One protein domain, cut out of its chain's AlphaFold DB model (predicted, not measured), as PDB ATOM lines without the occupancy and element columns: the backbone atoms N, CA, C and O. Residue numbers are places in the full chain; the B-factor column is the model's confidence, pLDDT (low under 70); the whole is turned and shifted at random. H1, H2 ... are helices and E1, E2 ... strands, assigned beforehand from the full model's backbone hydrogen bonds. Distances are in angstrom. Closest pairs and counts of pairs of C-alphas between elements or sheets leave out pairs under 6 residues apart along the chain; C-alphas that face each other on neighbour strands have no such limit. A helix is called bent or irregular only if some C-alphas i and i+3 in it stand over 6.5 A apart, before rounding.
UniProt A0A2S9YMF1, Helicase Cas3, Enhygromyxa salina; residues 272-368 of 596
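This is residues 272 to 368 of the 596 residues of the protein "Helicase Cas3" of Enhygromyxa salina (UniProt A0A2S9YMF1). A small three-stranded sheet has a helical hairpin over one face, made of the long helix H2 and the shorter H3, while a short first helix, H1, sits by the start of E1 and packs on H3. H2 kinks near residue 323, and its residues 312 to 320 come nearest to the sheet; a long loop, residues 286 to 305, links E1 to it. The printed part has 97 residues, with three named helices and three named strands in the order H1, E1, H2, H3, E2, E3; the sheet runs E1, E3, E2 and is antiparallel. The class is mixed, helices and strands. The whole is compact, with a radius of gyration of the C-alphas of 13.1 A and spans of 38 by 29 by 25 A.

In the sheet, E1 is residues 282 to 285, E3 is residues 360 to 367, 22.0 A long, and E2 is residues 347 to 354, 22.6 A long. E3 ends with C-alpha 367 at (191.762, 148.530, 129.745). H2, residues 306 to 329, is 34.4 A long and begins with C-alpha 306 at (186.837, 163.651, 113.133). H3 is residues 332 to 341, 15.0 A long. H1, residues 272 to 278, begins with C-alpha 272 at (193.730, 156.458, 143.877). H2 is irregular, with C-alphas 325 and 328 7.7 A apart; H3 is only just irregular, with C-alphas 333 and 336 6.8 A apart.

E3, the inner strand, is antiparallel to both edge strands. With E1 its direction makes 161 degrees, and N 283 and O 364 are within hydrogen-bond range at 2.9 A. E2 and E3 form a hairpin at 154 degrees, with N 349 and O 365 2.8 A apart. E1, H2 with H3, and E2 form a split strand-helix-strand unit, two strands running the same way with E3 between them; its crossover is right-handed. H3 is on the sheet at a height over the sheet of 11.1 A, only just over E1 and E3, with 3 C-alphas falling on each; it runs across the strands, at 81 degrees to E1 on the local plane. H2 only grazes the sheet, with residues 312 to 320. H2 and H3 form a helical hairpin and touch, H2 with residues 320 to 327 alone; their closest C-alphas, of Thr 324 and Thr 339, are 6.0 A apart. They run opposite ways at 35.2 degrees, only just a steep tilt. H1 touches H3 at a steep tilt of 59 degrees, the same way, with the closest C-alphas, of Tyr 275 and Leu 337, 6.4 A apart. H1 only grazes the sheet, with residues 272 to 275, and is apart from H2. In H1 every O i to N i+4 pair is within hydrogen-bond range; in H2 14 of 20 are, and in H3 4 of 6.

The two C-alphas farthest apart, of Asp 305 and Leu 332, are 39.3 A apart. The printed part has no cut. The link from E1 to H2 is long, with 20 residues; the other links are tight. Mean pLDDT of the printed part is 88.3, and residue 368 is under 70.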
ATOM      1  N   ARG A 272     192.722 157.247 143.154       93.56
ATOM      2  CA  ARG A 272     193.730 156.458 143.877       93.56
ATOM      3  C   ARG A 272     193.085 155.308 144.643       93.56
ATOM      4  O   ARG A 272     193.560 154.180 144.539       93.56
ATOM      5  N   ALA A 273     191.977 155.574 145.331       90.38
ATOM      6  CA  ALA A 273     191.203 154.571 146.058       90.38
ATOM      7  C   ALA A 273     190.637 153.496 145.112       90.38
ATOM      8  O   ALA A 273     190.779 152.299 145.360       90.38
ATOM      9  N   THR A 274     190.086 153.907 143.965       87.81
ATOM     10  CA  THR A 274     189.584 152.983 142.934       87.81
ATOM     11  C   THR A 274     190.696 152.084 142.403       87.81
ATOM     12  O   THR A 274     190.504 150.872 142.268       87.81
ATOM     13  N   TYR A 275     191.872 152.649 142.119       88.50
ATOM     14  CA  TYR A 275     193.010 151.870 141.642       88.50
ATOM     15  C   TYR A 275     193.540 150.901 142.700       88.50
ATOM     16  O   TYR A 275     193.777 149.737 142.382       88.50
ATOM     17  N   ALA A 276     193.687 151.350 143.948       82.31
ATOM     18  CA  ALA A 276     194.160 150.515 145.048       82.31
ATOM     19  C   ALA A 276     193.234 149.314 145.302       82.31
ATOM     20  O   ALA A 276     193.715 148.200 145.489       82.31
ATOM     21  N   ARG A 277     191.913 149.528 145.239       78.88
ATOM     22  CA  ARG A 277     190.909 148.496 145.519       78.88
ATOM     23  C   ARG A 277     190.671 147.530 144.363       78.88
ATOM     24  O   ARG A 277     190.497 146.336 144.585       78.88
ATOM     25  N   HIS A 278     190.594 148.042 143.136       75.88
ATOM     26  CA  HIS A 278     190.160 147.255 141.978       75.88
ATOM     27  C   HIS A 278     191.292 146.904 141.008       75.88
ATOM     28  O   HIS A 278     191.076 146.126 140.079       75.88
ATOM     29  N   GLY A 279     192.471 147.518 141.145       79.31
ATOM     30  CA  GLY A 279     193.576 147.380 140.190       79.31
ATOM     31  C   GLY A 279     193.287 147.975 138.805       79.31
ATOM     32  O   GLY A 279     194.077 147.799 137.875       79.31
ATOM     33  N   VAL A 280     192.160 148.675 138.634       78.44
ATOM     34  CA  VAL A 280     191.759 149.296 137.367       78.44
ATOM     35  C   VAL A 280     192.166 150.761 137.390       78.44
ATOM     36  O   VAL A 280     191.617 151.555 138.149       78.44
ATOM     37  N   ALA A 281     193.122 151.137 136.539       89.50
ATOM     38  CA  ALA A 281     193.555 152.526 136.436       89.50
ATOM     39  C   ALA A 281     192.500 153.352 135.687       89.50
ATOM     40  O   ALA A 281     192.368 153.270 134.463       89.50
ATOM     41  N   LYS A 282     191.744 154.149 136.442       92.62
ATOM     42  CA  LYS A 282     190.830 155.174 135.937       92.62
ATOM     43  C   LYS A 282     191.363 156.551 136.316       92.62
ATOM     44  O   LYS A 282     191.966 156.696 137.373       92.62
ATOM     45  N   LEU A 283     191.148 157.537 135.450       94.81
ATOM     46  CA  LEU A 283     191.517 158.921 135.721       94.81
ATOM     47  C   LEU A 283     190.443 159.880 135.212       94.81
ATOM     48  O   LEU A 283     190.031 159.805 134.047       94.81
ATOM     49  N   ARG A 284     190.035 160.808 136.073       93.81
ATOM     50  CA  ARG A 284     189.297 162.018 135.697       93.81
ATOM     51  C   ARG A 284     190.306 163.097 135.303       93.81
ATOM     52  O   ARG A 284     191.108 163.544 136.113       93.81
ATOM     53  N   VAL A 285     190.321 163.492 134.032       94.12
ATOM     54  CA  VAL A 285     191.258 164.506 133.513       94.12
ATOM     55  C   VAL A 285     190.655 165.890 133.750       94.12
ATOM     56  O   VAL A 285     190.286 166.600 132.818       94.12
ATOM     57  N   ASP A 286     190.498 166.220 135.030       91.69
ATOM     58  CA  ASP A 286     189.923 167.466 135.531       91.69
ATOM     59  C   ASP A 286     190.932 168.137 136.479       91.69
ATOM     60  O   ASP A 286     191.338 167.503 137.461       91.69
ATOM     61  N   PRO A 287     191.333 169.402 136.237       90.50
ATOM     62  CA  PRO A 287     192.274 170.125 137.093       90.50
ATOM     63  C   PRO A 287     191.926 170.135 138.588       90.50
ATOM     64  O   PRO A 287     192.830 170.258 139.407       90.50
ATOM     65  N   ARG A 288     190.645 170.003 138.962       90.38
ATOM     66  CA  ARG A 288     190.198 169.969 140.367       90.38
ATOM     67  C   ARG A 288     190.497 168.647 141.068       90.38
ATOM     68  O   ARG A 288     190.610 168.622 142.287       90.38
ATOM     69  N   THR A 289     190.598 167.565 140.301       92.12
ATOM     70  CA  THR A 289     190.853 166.201 140.805       92.12
ATOM     71  C   THR A 289     192.324 165.798 140.680       92.12
ATOM     72  O   THR A 289     192.770 164.847 141.315       92.12
ATOM     73  N   LEU A 290     193.093 166.517 139.855       93.06
ATOM     74  CA  LEU A 290     194.496 166.226 139.588       93.06
ATOM     75  C   LEU A 290     195.427 166.999 140.534       93.06
ATOM     76  O   LEU A 290     195.169 168.159 140.859       93.06
ATOM     77  N   PRO A 291     196.573 166.417 140.924       92.00
ATOM     78  CA  PRO A 291     197.571 167.135 141.696       92.00
ATOM     79  C   PRO A 291     198.252 168.190 140.814       92.00
ATOM     80  O   PRO A 291     198.548 167.955 139.639       92.00
ATOM     81  N   ALA A 292     198.571 169.347 141.402       87.38
ATOM     82  CA  ALA A 292     199.140 170.495 140.683       87.38
ATOM     83  C   ALA A 292     200.429 170.158 139.898       87.38
ATOM     84  O   ALA A 292     200.704 170.738 138.845       87.38
ATOM     85  N   GLY A 293     201.196 169.173 140.378       88.19
ATOM     86  CA  GLY A 293     202.415 168.660 139.751       88.19
ATOM     87  C   GLY A 293     202.225 167.914 138.425       88.19
ATOM     88  O   GLY A 293     203.211 167.438 137.879       88.19
ATOM     89  N   LEU A 294     201.007 167.793 137.876       88.38
ATOM     90  CA  LEU A 294     200.751 167.190 136.552       88.38
ATOM     91  C   LEU A 294     200.493 168.205 135.432       88.38
ATOM     92  O   LEU A 294     200.370 167.810 134.267       88.38
ATOM     93  N   GLY A 295     200.570 169.506 135.747       85.31
ATOM     94  CA  GLY A 295     200.436 170.627 134.806       85.31
ATOM     95  C   GLY A 295     199.100 170.636 134.077       85.31
ATOM     96  O   GLY A 295     198.164 169.967 134.499       85.31
ATOM     97  N   GLU A 296     199.003 171.414 132.999       88.38
ATOM     98  CA  GLU A 296     197.724 171.602 132.313       88.38
ATOM     99  C   GLU A 296     197.271 170.314 131.608       88.38
ATOM    100  O   GLU A 296     197.978 169.812 130.723       88.38
ATOM    101  N   PRO A 297     196.109 169.758 131.995       90.94
ATOM    102  CA  PRO A 297     195.590 168.566 131.360       90.94
ATOM    103  C   PRO A 297     194.998 168.889 129.976       90.94
ATOM    104  O   PRO A 297     194.408 169.953 129.776       90.94
ATOM    105  N   PRO A 298     195.112 167.972 129.002       94.38
ATOM    106  CA  PRO A 298     194.497 168.143 127.693       94.38
ATOM    107  C   PRO A 298     192.974 168.006 127.783       94.38
ATOM    108  O   PRO A 298     192.462 167.169 128.524       94.38
ATOM    109  N   THR A 299     192.253 168.763 126.957       93.62
ATOM    110  CA  THR A 299     190.786 168.734 126.883       93.62
ATOM    111  C   THR A 299     190.282 168.043 125.607       93.62
ATOM    112  O   THR A 299     191.015 167.945 124.610       93.62
ATOM    113  N   PRO A 300     189.047 167.509 125.611       93.25
ATOM    114  CA  PRO A 300     188.379 167.049 124.398       93.25
ATOM    115  C   PRO A 300     188.129 168.191 123.407       93.25
ATOM    116  O   PRO A 300     188.022 169.353 123.795       93.25
ATOM    117  N   SER A 301     187.996 167.855 122.120       90.06
ATOM    118  CA  SER A 301     187.507 168.816 121.124       90.06
ATOM    119  C   SER A 301     185.997 169.002 121.277       90.06
ATOM    120  O   SER A 301     185.278 168.023 121.472       90.06
ATOM    121  N   SER A 302     185.518 170.241 121.164       86.69
ATOM    122  CA  SER A 302     184.087 170.564 121.052       86.69
ATOM    123  C   SER A 302     183.575 170.524 119.606       86.69
ATOM    124  O   SER A 302     182.412 170.830 119.366       86.69
ATOM    125  N   SER A 303     184.458 170.240 118.646       86.19
ATOM    126  CA  SER A 303     184.156 170.162 117.217       86.19
ATOM    127  C   SER A 303     183.639 168.779 116.832       86.19
ATOM    128  O   SER A 303     184.095 167.777 117.383       86.19
ATOM    129  N   ASP A 304     182.745 168.731 115.844       79.88
ATOM    130  CA  ASP A 304     182.256 167.486 115.237       79.88
ATOM    131  C   ASP A 304     183.206 166.944 114.148       79.88
ATOM    132  O   ASP A 304     182.938 165.894 113.560       79.88
ATOM    133  N   ASP A 305     184.312 167.644 113.862       79.81
ATOM    134  CA  ASP A 305     185.323 167.215 112.893       79.81
ATOM    135  C   ASP A 305     186.126 166.002 113.424       79.81
ATOM    136  O   ASP A 305     186.815 166.116 114.449       79.81
ATOM    137  N   PRO A 306     186.086 164.840 112.736       76.25
ATOM    138  CA  PRO A 306     186.837 163.651 113.133       76.25
ATOM    139  C   PRO A 306     188.344 163.878 113.299       76.25
ATOM    140  O   PRO A 306     188.932 163.315 114.227       76.25
ATOM    141  N   ASP A 307     188.963 164.710 112.459       80.75
ATOM    142  CA  ASP A 307     190.410 164.948 112.498       80.75
ATOM    143  C   ASP A 307     190.798 165.766 113.739       80.75
ATOM    144  O   ASP A 307     191.805 165.488 114.401       80.75
ATOM    145  N   GLU A 308     189.968 166.740 114.124       82.44
ATOM    146  CA  GLU A 308     190.172 167.532 115.342       82.44
ATOM    147  C   GLU A 308     189.944 166.700 116.611       82.44
ATOM    148  O   GLU A 308     190.683 166.843 117.596       82.44
ATOM    149  N   ILE A 309     188.957 165.798 116.588       78.94
ATOM    150  CA  ILE A 309     188.692 164.844 117.671       78.94
ATOM    151  C   ILE A 309     189.877 163.887 117.844       78.94
ATOM    152  O   ILE A 309     190.340 163.677 118.970       78.94
ATOM    153  N   ASP A 310     190.394 163.313 116.758       79.81
ATOM    154  CA  ASP A 310     191.521 162.381 116.823       79.81
ATOM    155  C   ASP A 310     192.820 163.087 117.230       79.81
ATOM    156  O   ASP A 310     193.577 162.554 118.047       79.81
ATOM    157  N   ALA A 311     193.030 164.333 116.795       89.25
ATOM    158  CA  ALA A 311     194.120 165.164 117.296       89.25
ATOM    159  C   ALA A 311     194.001 165.425 118.812       89.25
ATOM    160  O   ALA A 311     195.006 165.370 119.526       89.25
ATOM    161  N   ALA A 312     192.793 165.679 119.331       91.00
ATOM    162  CA  ALA A 312     192.560 165.857 120.767       91.00
ATOM    163  C   ALA A 312     192.825 164.576 121.571       91.00
ATOM    164  O   ALA A 312     193.493 164.628 122.607       91.00
ATOM    165  N   LYS A 313     192.380 163.415 121.070       90.25
ATOM    166  CA  LYS A 313     192.712 162.111 121.667       90.25
ATOM    167  C   LYS A 313     194.217 161.879 121.684       90.25
ATOM    168  O   LYS A 313     194.750 161.461 122.707       90.25
ATOM    169  N   GLN A 314     194.914 162.177 120.586       91.88
ATOM    170  CA  GLN A 314     196.355 161.962 120.490       91.88
ATOM    171  C   GLN A 314     197.124 162.824 121.502       91.88
ATOM    172  O   GLN A 314     197.992 162.303 122.199       91.88
ATOM    173  N   ARG A 315     196.730 164.096 121.688       96.00
ATOM    174  CA  ARG A 315     197.276 164.954 122.758       96.00
ATOM    175  C   ARG A 315     197.065 164.355 124.152       96.00
ATOM    176  O   ARG A 315     197.986 164.378 124.964       96.00
ATOM    177  N   CYS A 316     195.883 163.792 124.419       95.12
ATOM    178  CA  CYS A 316     195.598 163.100 125.679       95.12
ATOM    179  C   CYS A 316     196.505 161.879 125.886       95.12
ATOM    180  O   CYS A 316     197.127 161.744 126.937       95.12
ATOM    181  N   LEU A 317     196.655 161.033 124.866       94.00
ATOM    182  CA  LEU A 317     197.518 159.851 124.930       94.00
ATOM    183  C   LEU A 317     198.992 160.207 125.155       94.00
ATOM    184  O   LEU A 317     199.678 159.531 125.922       94.00
ATOM    185  N   ASP A 318     199.486 161.258 124.505       94.12
ATOM    186  CA  ASP A 318     200.874 161.694 124.661       94.12
ATOM    187  C   ASP A 318     201.130 162.303 126.043       94.12
ATOM    188  O   ASP A 318     202.183 162.055 126.636       94.12
ATOM    189  N   TRP A 319     200.143 163.010 126.604       95.88
ATOM    190  CA  TRP A 319     200.181 163.479 127.988       95.88
ATOM    191  C   TRP A 319     200.216 162.311 128.986       95.88
ATOM    192  O   TRP A 319     201.107 162.273 129.833       95.88
ATOM    193  N   LEU A 320     199.341 161.305 128.828       94.81
ATOM    194  CA  LEU A 320     199.302 160.109 129.688       94.81
ATOM    195  C   LEU A 320     200.643 159.358 129.698       94.81
ATOM    196  O   LEU A 320     201.177 159.030 130.756       94.81
ATOM    197  N   ARG A 321     201.250 159.152 128.522       92.38
ATOM    198  CA  ARG A 321     202.576 158.514 128.385       92.38
ATOM    199  C   ARG A 321     203.705 159.334 129.018       92.38
ATOM    200  O   ARG A 321     204.766 158.790 129.318       92.38
ATOM    201  N   GLY A 322     203.502 160.640 129.193       92.88
ATOM    202  CA  GLY A 322     204.454 161.560 129.806       92.88
ATOM    203  C   GLY A 322     204.398 161.620 131.335       92.88
ATOM    204  O   GLY A 322     205.329 162.167 131.926       92.88
ATOM    205  N   LEU A 323     203.368 161.055 131.979       93.19
ATOM    206  CA  LEU A 323     203.124 161.218 133.422       93.19
ATOM    207  C   LEU A 323     204.281 160.718 134.300       93.19
ATOM    208  O   LEU A 323     204.597 161.337 135.313       93.19
ATOM    209  N   THR A 324     204.980 159.654 133.892       92.38
ATOM    210  CA  THR A 324     206.124 159.104 134.648       92.38
ATOM    211  C   THR A 324     207.289 160.079 134.792       92.38
ATOM    212  O   THR A 324     208.068 159.970 135.735       92.38
ATOM    213  N   LYS A 325     207.398 161.073 133.902       93.19
ATOM    214  CA  LYS A 325     208.425 162.124 133.989       93.19
ATOM    215  C   LYS A 325     208.170 163.109 135.130       93.19
ATOM    216  O   LYS A 325     209.067 163.872 135.461       93.19
ATOM    217  N   ARG A 326     206.964 163.093 135.703       91.50
ATOM    218  CA  ARG A 326     206.485 164.056 136.702       91.50
ATOM    219  C   ARG A 326     206.223 163.432 138.066       91.50
ATOM    220  O   ARG A 326     205.694 164.097 138.945       91.50
ATOM    221  N   LEU A 327     206.611 162.170 138.267       92.19
ATOM    222  CA  LEU A 327     206.411 161.482 139.546       92.19
ATOM    223  C   LEU A 327     207.057 162.240 140.714       92.19
ATOM    224  O   LEU A 327     206.464 162.348 141.772       92.19
ATOM    225  N   SER A 328     208.224 162.854 140.510       92.69
ATOM    226  CA  SER A 328     208.880 163.662 141.547       92.69
ATOM    227  C   SER A 328     208.148 164.962 141.912       92.69
ATOM    228  O   SER A 328     208.546 165.620 142.867       92.69
ATOM    229  N   GLU A 329     207.137 165.371 141.139       93.56
ATOM    230  CA  GLU A 329     206.349 166.594 141.356       93.56
ATOM    231  C   GLU A 329     205.020 166.322 142.083       93.56
ATOM    232  O   GLU A 329     204.282 167.262 142.381       93.56
ATOM    233  N   VAL A 330     204.693 165.056 142.360       93.12
ATOM    234  CA  VAL A 330     203.434 164.639 142.992       93.12
ATOM    235  C   VAL A 330     203.694 163.831 144.263       93.12
ATOM    236  O   VAL A 330     204.806 163.372 144.513       93.12
ATOM    237  N   ALA A 331     202.663 163.673 145.093       91.50
ATOM    238  CA  ALA A 331     202.749 162.831 146.280       91.50
ATOM    239  C   ALA A 331     202.933 161.345 145.905       91.50
ATOM    240  O   ALA A 331     202.470 160.885 144.859       91.50
ATOM    241  N   LEU A 332     203.618 160.593 146.774       91.44
ATOM    242  CA  LEU A 332     204.020 159.202 146.522       91.44
ATOM    243  C   LEU A 332     202.838 158.260 146.246       91.44
ATOM    244  O   LEU A 332     202.978 157.293 145.500       91.44
ATOM    245  N   ASP A 333     201.672 158.544 146.817       90.12
ATOM    246  CA  ASP A 333     200.449 157.757 146.657       90.12
ATOM    247  C   ASP A 333     199.844 157.844 145.243       90.12
ATOM    248  O   ASP A 333     199.121 156.939 144.825       90.12
ATOM    249  N   TRP A 334     200.195 158.862 144.452       94.31
ATOM    250  CA  TRP A 334     199.850 158.931 143.029       94.31
ATOM    251  C   TRP A 334     200.695 157.999 142.158       94.31
ATOM    252  O   TRP A 334     200.271 157.624 141.061       94.31
ATOM    253  N   HIS A 335     201.890 157.611 142.611       94.81
ATOM    254  CA  HIS A 335     202.858 156.903 141.772       94.81
ATOM    255  C   HIS A 335     202.318 155.596 141.177       94.81
ATOM    256  O   HIS A 335     202.536 155.382 139.979       94.81
ATOM    257  N   PRO A 336     201.613 154.727 141.930       93.25
ATOM    258  CA  PRO A 336     201.103 153.471 141.385       93.25
ATOM    259  C   PRO A 336     200.117 153.693 140.231       93.25
ATOM    260  O   PRO A 336     200.271 153.092 139.164       93.25
ATOM    261  N   LEU A 337     199.157 154.604 140.414       94.06
ATOM    262  CA  LEU A 337     198.150 154.938 139.408       94.06
ATOM    263  C   LEU A 337     198.791 155.580 138.168       94.06
ATOM    264  O   LEU A 337     198.559 155.128 137.048       94.06
ATOM    265  N   LEU A 338     199.638 156.598 138.354       95.12
ATOM    266  CA  LEU A 338     200.291 157.300 137.242       95.12
ATOM    267  C   LEU A 338     201.234 156.387 136.453       95.12
ATOM    268  O   LEU A 338     201.317 156.492 135.232       95.12
ATOM    269  N   THR A 339     201.909 155.452 137.124       93.38
ATOM    270  CA  THR A 339     202.757 154.451 136.462       93.38
ATOM    271  C   THR A 339     201.923 153.489 135.618       93.38
ATOM    272  O   THR A 339     202.300 153.184 134.485       93.38
ATOM    273  N   ALA A 340     200.772 153.039 136.127       89.31
ATOM    274  CA  ALA A 340     199.854 152.190 135.371       89.31
ATOM    275  C   ALA A 340     199.272 152.923 134.151       89.31
ATOM    276  O   ALA A 340     199.249 152.366 133.051       89.31
ATOM    277  N   LEU A 341     198.878 154.189 134.326       92.44
ATOM    278  CA  LEU A 341     198.386 155.063 133.259       92.44
ATOM    279  C   LEU A 341     199.443 155.380 132.204       92.44
ATOM    280  O   LEU A 341     199.091 155.550 131.050       92.44
ATOM    281  N   ALA A 342     200.720 155.468 132.568       93.50
ATOM    282  CA  ALA A 342     201.802 155.769 131.631       93.50
ATOM    283  C   ALA A 342     202.418 154.521 130.979       93.50
ATOM    284  O   ALA A 342     203.388 154.634 130.223       93.50
ATOM    285  N   SER A 343     201.908 153.325 131.287       87.94
ATOM    286  CA  SER A 343     202.493 152.074 130.810       87.94
ATOM    287  C   SER A 343     202.543 152.030 129.273       87.94
ATOM    288  O   SER A 343     201.519 152.240 128.616       87.94
ATOM    289  N   PRO A 344     203.690 151.671 128.658       82.25
ATOM    290  CA  PRO A 344     203.798 151.512 127.204       82.25
ATOM    291  C   PRO A 344     202.840 150.464 126.620       82.25
ATOM    292  O   PRO A 344     202.567 150.469 125.422       82.25
ATOM    293  N   HIS A 345     202.349 149.550 127.462       78.56
ATOM    294  CA  HIS A 345     201.437 148.472 127.084       78.56
ATOM    295  C   HIS A 345     199.975 148.755 127.453       78.56
ATOM    296  O   HIS A 345     199.110 147.923 127.171       78.56
ATOM    297  N   ALA A 346     199.682 149.899 128.081       77.81
ATOM    298  CA  ALA A 346     198.316 150.282 128.402       77.81
ATOM    299  C   ALA A 346     197.518 150.573 127.124       77.81
ATOM    300  O   ALA A 346     197.974 151.256 126.204       77.81
ATOM    301  N   SER A 347     196.304 150.031 127.076       81.38
ATOM    302  CA  SER A 347     195.285 150.398 126.094       81.38
ATOM    303  C   SER A 347     194.236 151.243 126.797       81.38
ATOM    304  O   SER A 347     193.844 150.911 127.911       81.38
ATOM    305  N   TYR A 348     193.772 152.315 126.164       83.38
ATOM    306  CA  TYR A 348     192.916 153.308 126.814       83.38
ATOM    307  C   TYR A 348     191.522 153.321 126.196       83.38
ATOM    308  O   TYR A 348     191.371 153.217 124.978       83.38
ATOM    309  N   SER A 349     190.511 153.509 127.036       86.62
ATOM    310  CA  SER A 349     189.213 154.047 126.639       86.62
ATOM    311  C   SER A 349     189.174 155.516 127.040       86.62
ATOM    312  O   SER A 349     189.324 155.827 128.221       86.62
ATOM    313  N   LEU A 350     188.995 156.402 126.058       88.12
ATOM    314  CA  LEU A 350     188.837 157.840 126.258       88.12
ATOM    315  C   LEU A 350     187.391 158.217 125.954       88.12
ATOM    316  O   LEU A 350     186.941 158.083 124.815       88.12
ATOM    317  N   THR A 351     186.670 158.690 126.963       87.56
ATOM    318  CA  THR A 351     185.292 159.170 126.819       87.56
ATOM    319  C   THR A 351     185.230 160.643 127.207       87.56
ATOM    320  O   THR A 351     185.697 160.975 128.300       87.56
ATOM    321  N   PRO A 352     184.701 161.535 126.353       87.69
ATOM    322  CA  PRO A 352     184.454 162.908 126.761       87.69
ATOM    323  C   PRO A 352     183.345 162.926 127.816       87.69
ATOM    324  O   PRO A 352     182.391 162.153 127.739       87.69
ATOM    325  N   GLY A 353     183.484 163.802 128.801       86.81
ATOM    326  CA  GLY A 353     182.461 164.084 129.799       86.81
ATOM    327  C   GLY A 353     182.405 165.574 130.092       86.81
ATOM    328  O   GLY A 353     183.252 166.340 129.622       86.81
ATOM    329  N   ARG A 354     181.408 165.973 130.875       86.50
ATOM    330  CA  ARG A 354     181.316 167.326 131.416       86.50
ATOM    331  C   ARG A 354     181.730 167.339 132.875       86.50
ATOM    332  O   ARG A 354     181.545 166.369 133.611       86.50
ATOM    333  N   SER A 355     182.348 168.443 133.237       84.62
ATOM    334  CA  SER A 355     182.809 168.757 134.573       84.62
ATOM    335  C   SER A 355     181.700 169.506 135.341       84.62
ATOM    336  O   SER A 355     180.752 169.997 134.727       84.62
ATOM    337  N   ALA A 356     181.811 169.668 136.664       78.50
ATOM    338  CA  ALA A 356     180.837 170.459 137.435       78.50
ATOM    339  C   ALA A 356     180.763 171.951 137.040       78.50
ATOM    340  O   ALA A 356     179.808 172.635 137.393       78.50
ATOM    341  N   SER A 357     181.762 172.463 136.312       80.88
ATOM    342  CA  SER A 357     181.794 173.822 135.744       80.88
ATOM    343  C   SER A 357     181.331 173.860 134.279       80.88
ATOM    344  O   SER A 357     181.524 174.869 133.610       80.88
ATOM    345  N   ASP A 358     180.734 172.772 133.781       83.06
ATOM    346  CA  ASP A 358     180.303 172.584 132.389       83.06
ATOM    347  C   ASP A 358     181.445 172.593 131.347       83.06
ATOM    348  O   ASP A 358     181.244 172.815 130.151       83.06
ATOM    349  N   GLU A 359     182.671 172.304 131.785       88.56
ATOM    350  CA  GLU A 359     183.840 172.200 130.907       88.56
ATOM    351  C   GLU A 359     183.997 170.773 130.364       88.56
ATOM    352  O   GLU A 359     183.706 169.790 131.051       88.56
ATOM    353  N   LEU A 360     184.482 170.641 129.125       91.38
ATOM    354  CA  LEU A 360     184.781 169.335 128.538       91.38
ATOM    355  C   LEU A 360     186.050 168.745 129.159       91.38
ATOM    356  O   LEU A 360     187.120 169.352 129.107       91.38
ATOM    357  N   ILE A 361     185.938 167.518 129.660       93.94
ATOM    358  CA  ILE A 361     187.040 166.766 130.270       93.94
ATOM    359  C   ILE A 361     187.162 165.370 129.660       93.94
ATOM    360  O   ILE A 361     186.194 164.804 129.145       93.94
ATOM    361  N   TRP A 362     188.360 164.789 129.729       94.75
ATOM    362  CA  TRP A 362     188.551 163.378 129.399       94.75
ATOM    363  C   TRP A 362     188.297 162.500 130.625       94.75
ATOM    364  O   TRP A 362     188.807 162.745 131.715       94.75
ATOM    365  N   ARG A 363     187.557 161.416 130.426       94.06
ATOM    366  CA  ARG A 363     187.468 160.293 131.359       94.06
ATOM    367  C   ARG A 363     188.271 159.137 130.770       94.06
ATOM    368  O   ARG A 363     187.979 158.678 129.662       94.06
ATOM    369  N   VAL A 364     189.319 158.721 131.474       94.00
ATOM    370  CA  VAL A 364     190.311 157.752 130.993       94.00
ATOM    371  C   VAL A 364     190.159 156.453 131.761       94.00
ATOM    372  O   VAL A 364     190.151 156.441 132.987       94.00
ATOM    373  N   THR A 365     190.085 155.330 131.058       89.06
ATOM    374  CA  THR A 365     190.188 154.001 131.672       89.06
ATOM    375  C   THR A 365     191.267 153.204 130.965       89.06
ATOM    376  O   THR A 365     191.202 153.018 129.748       89.06
ATOM    377  N   VAL A 366     192.246 152.709 131.719       83.94
ATOM    378  CA  VAL A 366     193.177 151.693 131.235       83.94
ATOM    379  C   VAL A 366     192.425 150.378 131.178       83.94
ATOM    380  O   VAL A 366     191.947 149.851 132.181       83.94
ATOM    381  N   LEU A 367     192.305 149.851 129.970       70.88
ATOM    382  CA  LEU A 367     191.762 148.530 129.745       70.88
ATOM    383  C   LEU A 367     192.749 147.519 130.338       70.88
ATOM    384  O   LEU A 367     193.948 147.617 130.051       70.88
ATOM    385  N   PRO A 368     192.278 146.559 131.152       54.38
ATOM    386  CA  PRO A 368     193.160 145.588 131.774       54.38
ATOM    387  C   PRO A 368     194.006 144.892 130.697       54.38
ATOM    388  O   PRO A 368     193.489 144.570 129.615       54.38
TER     389      PRO A 368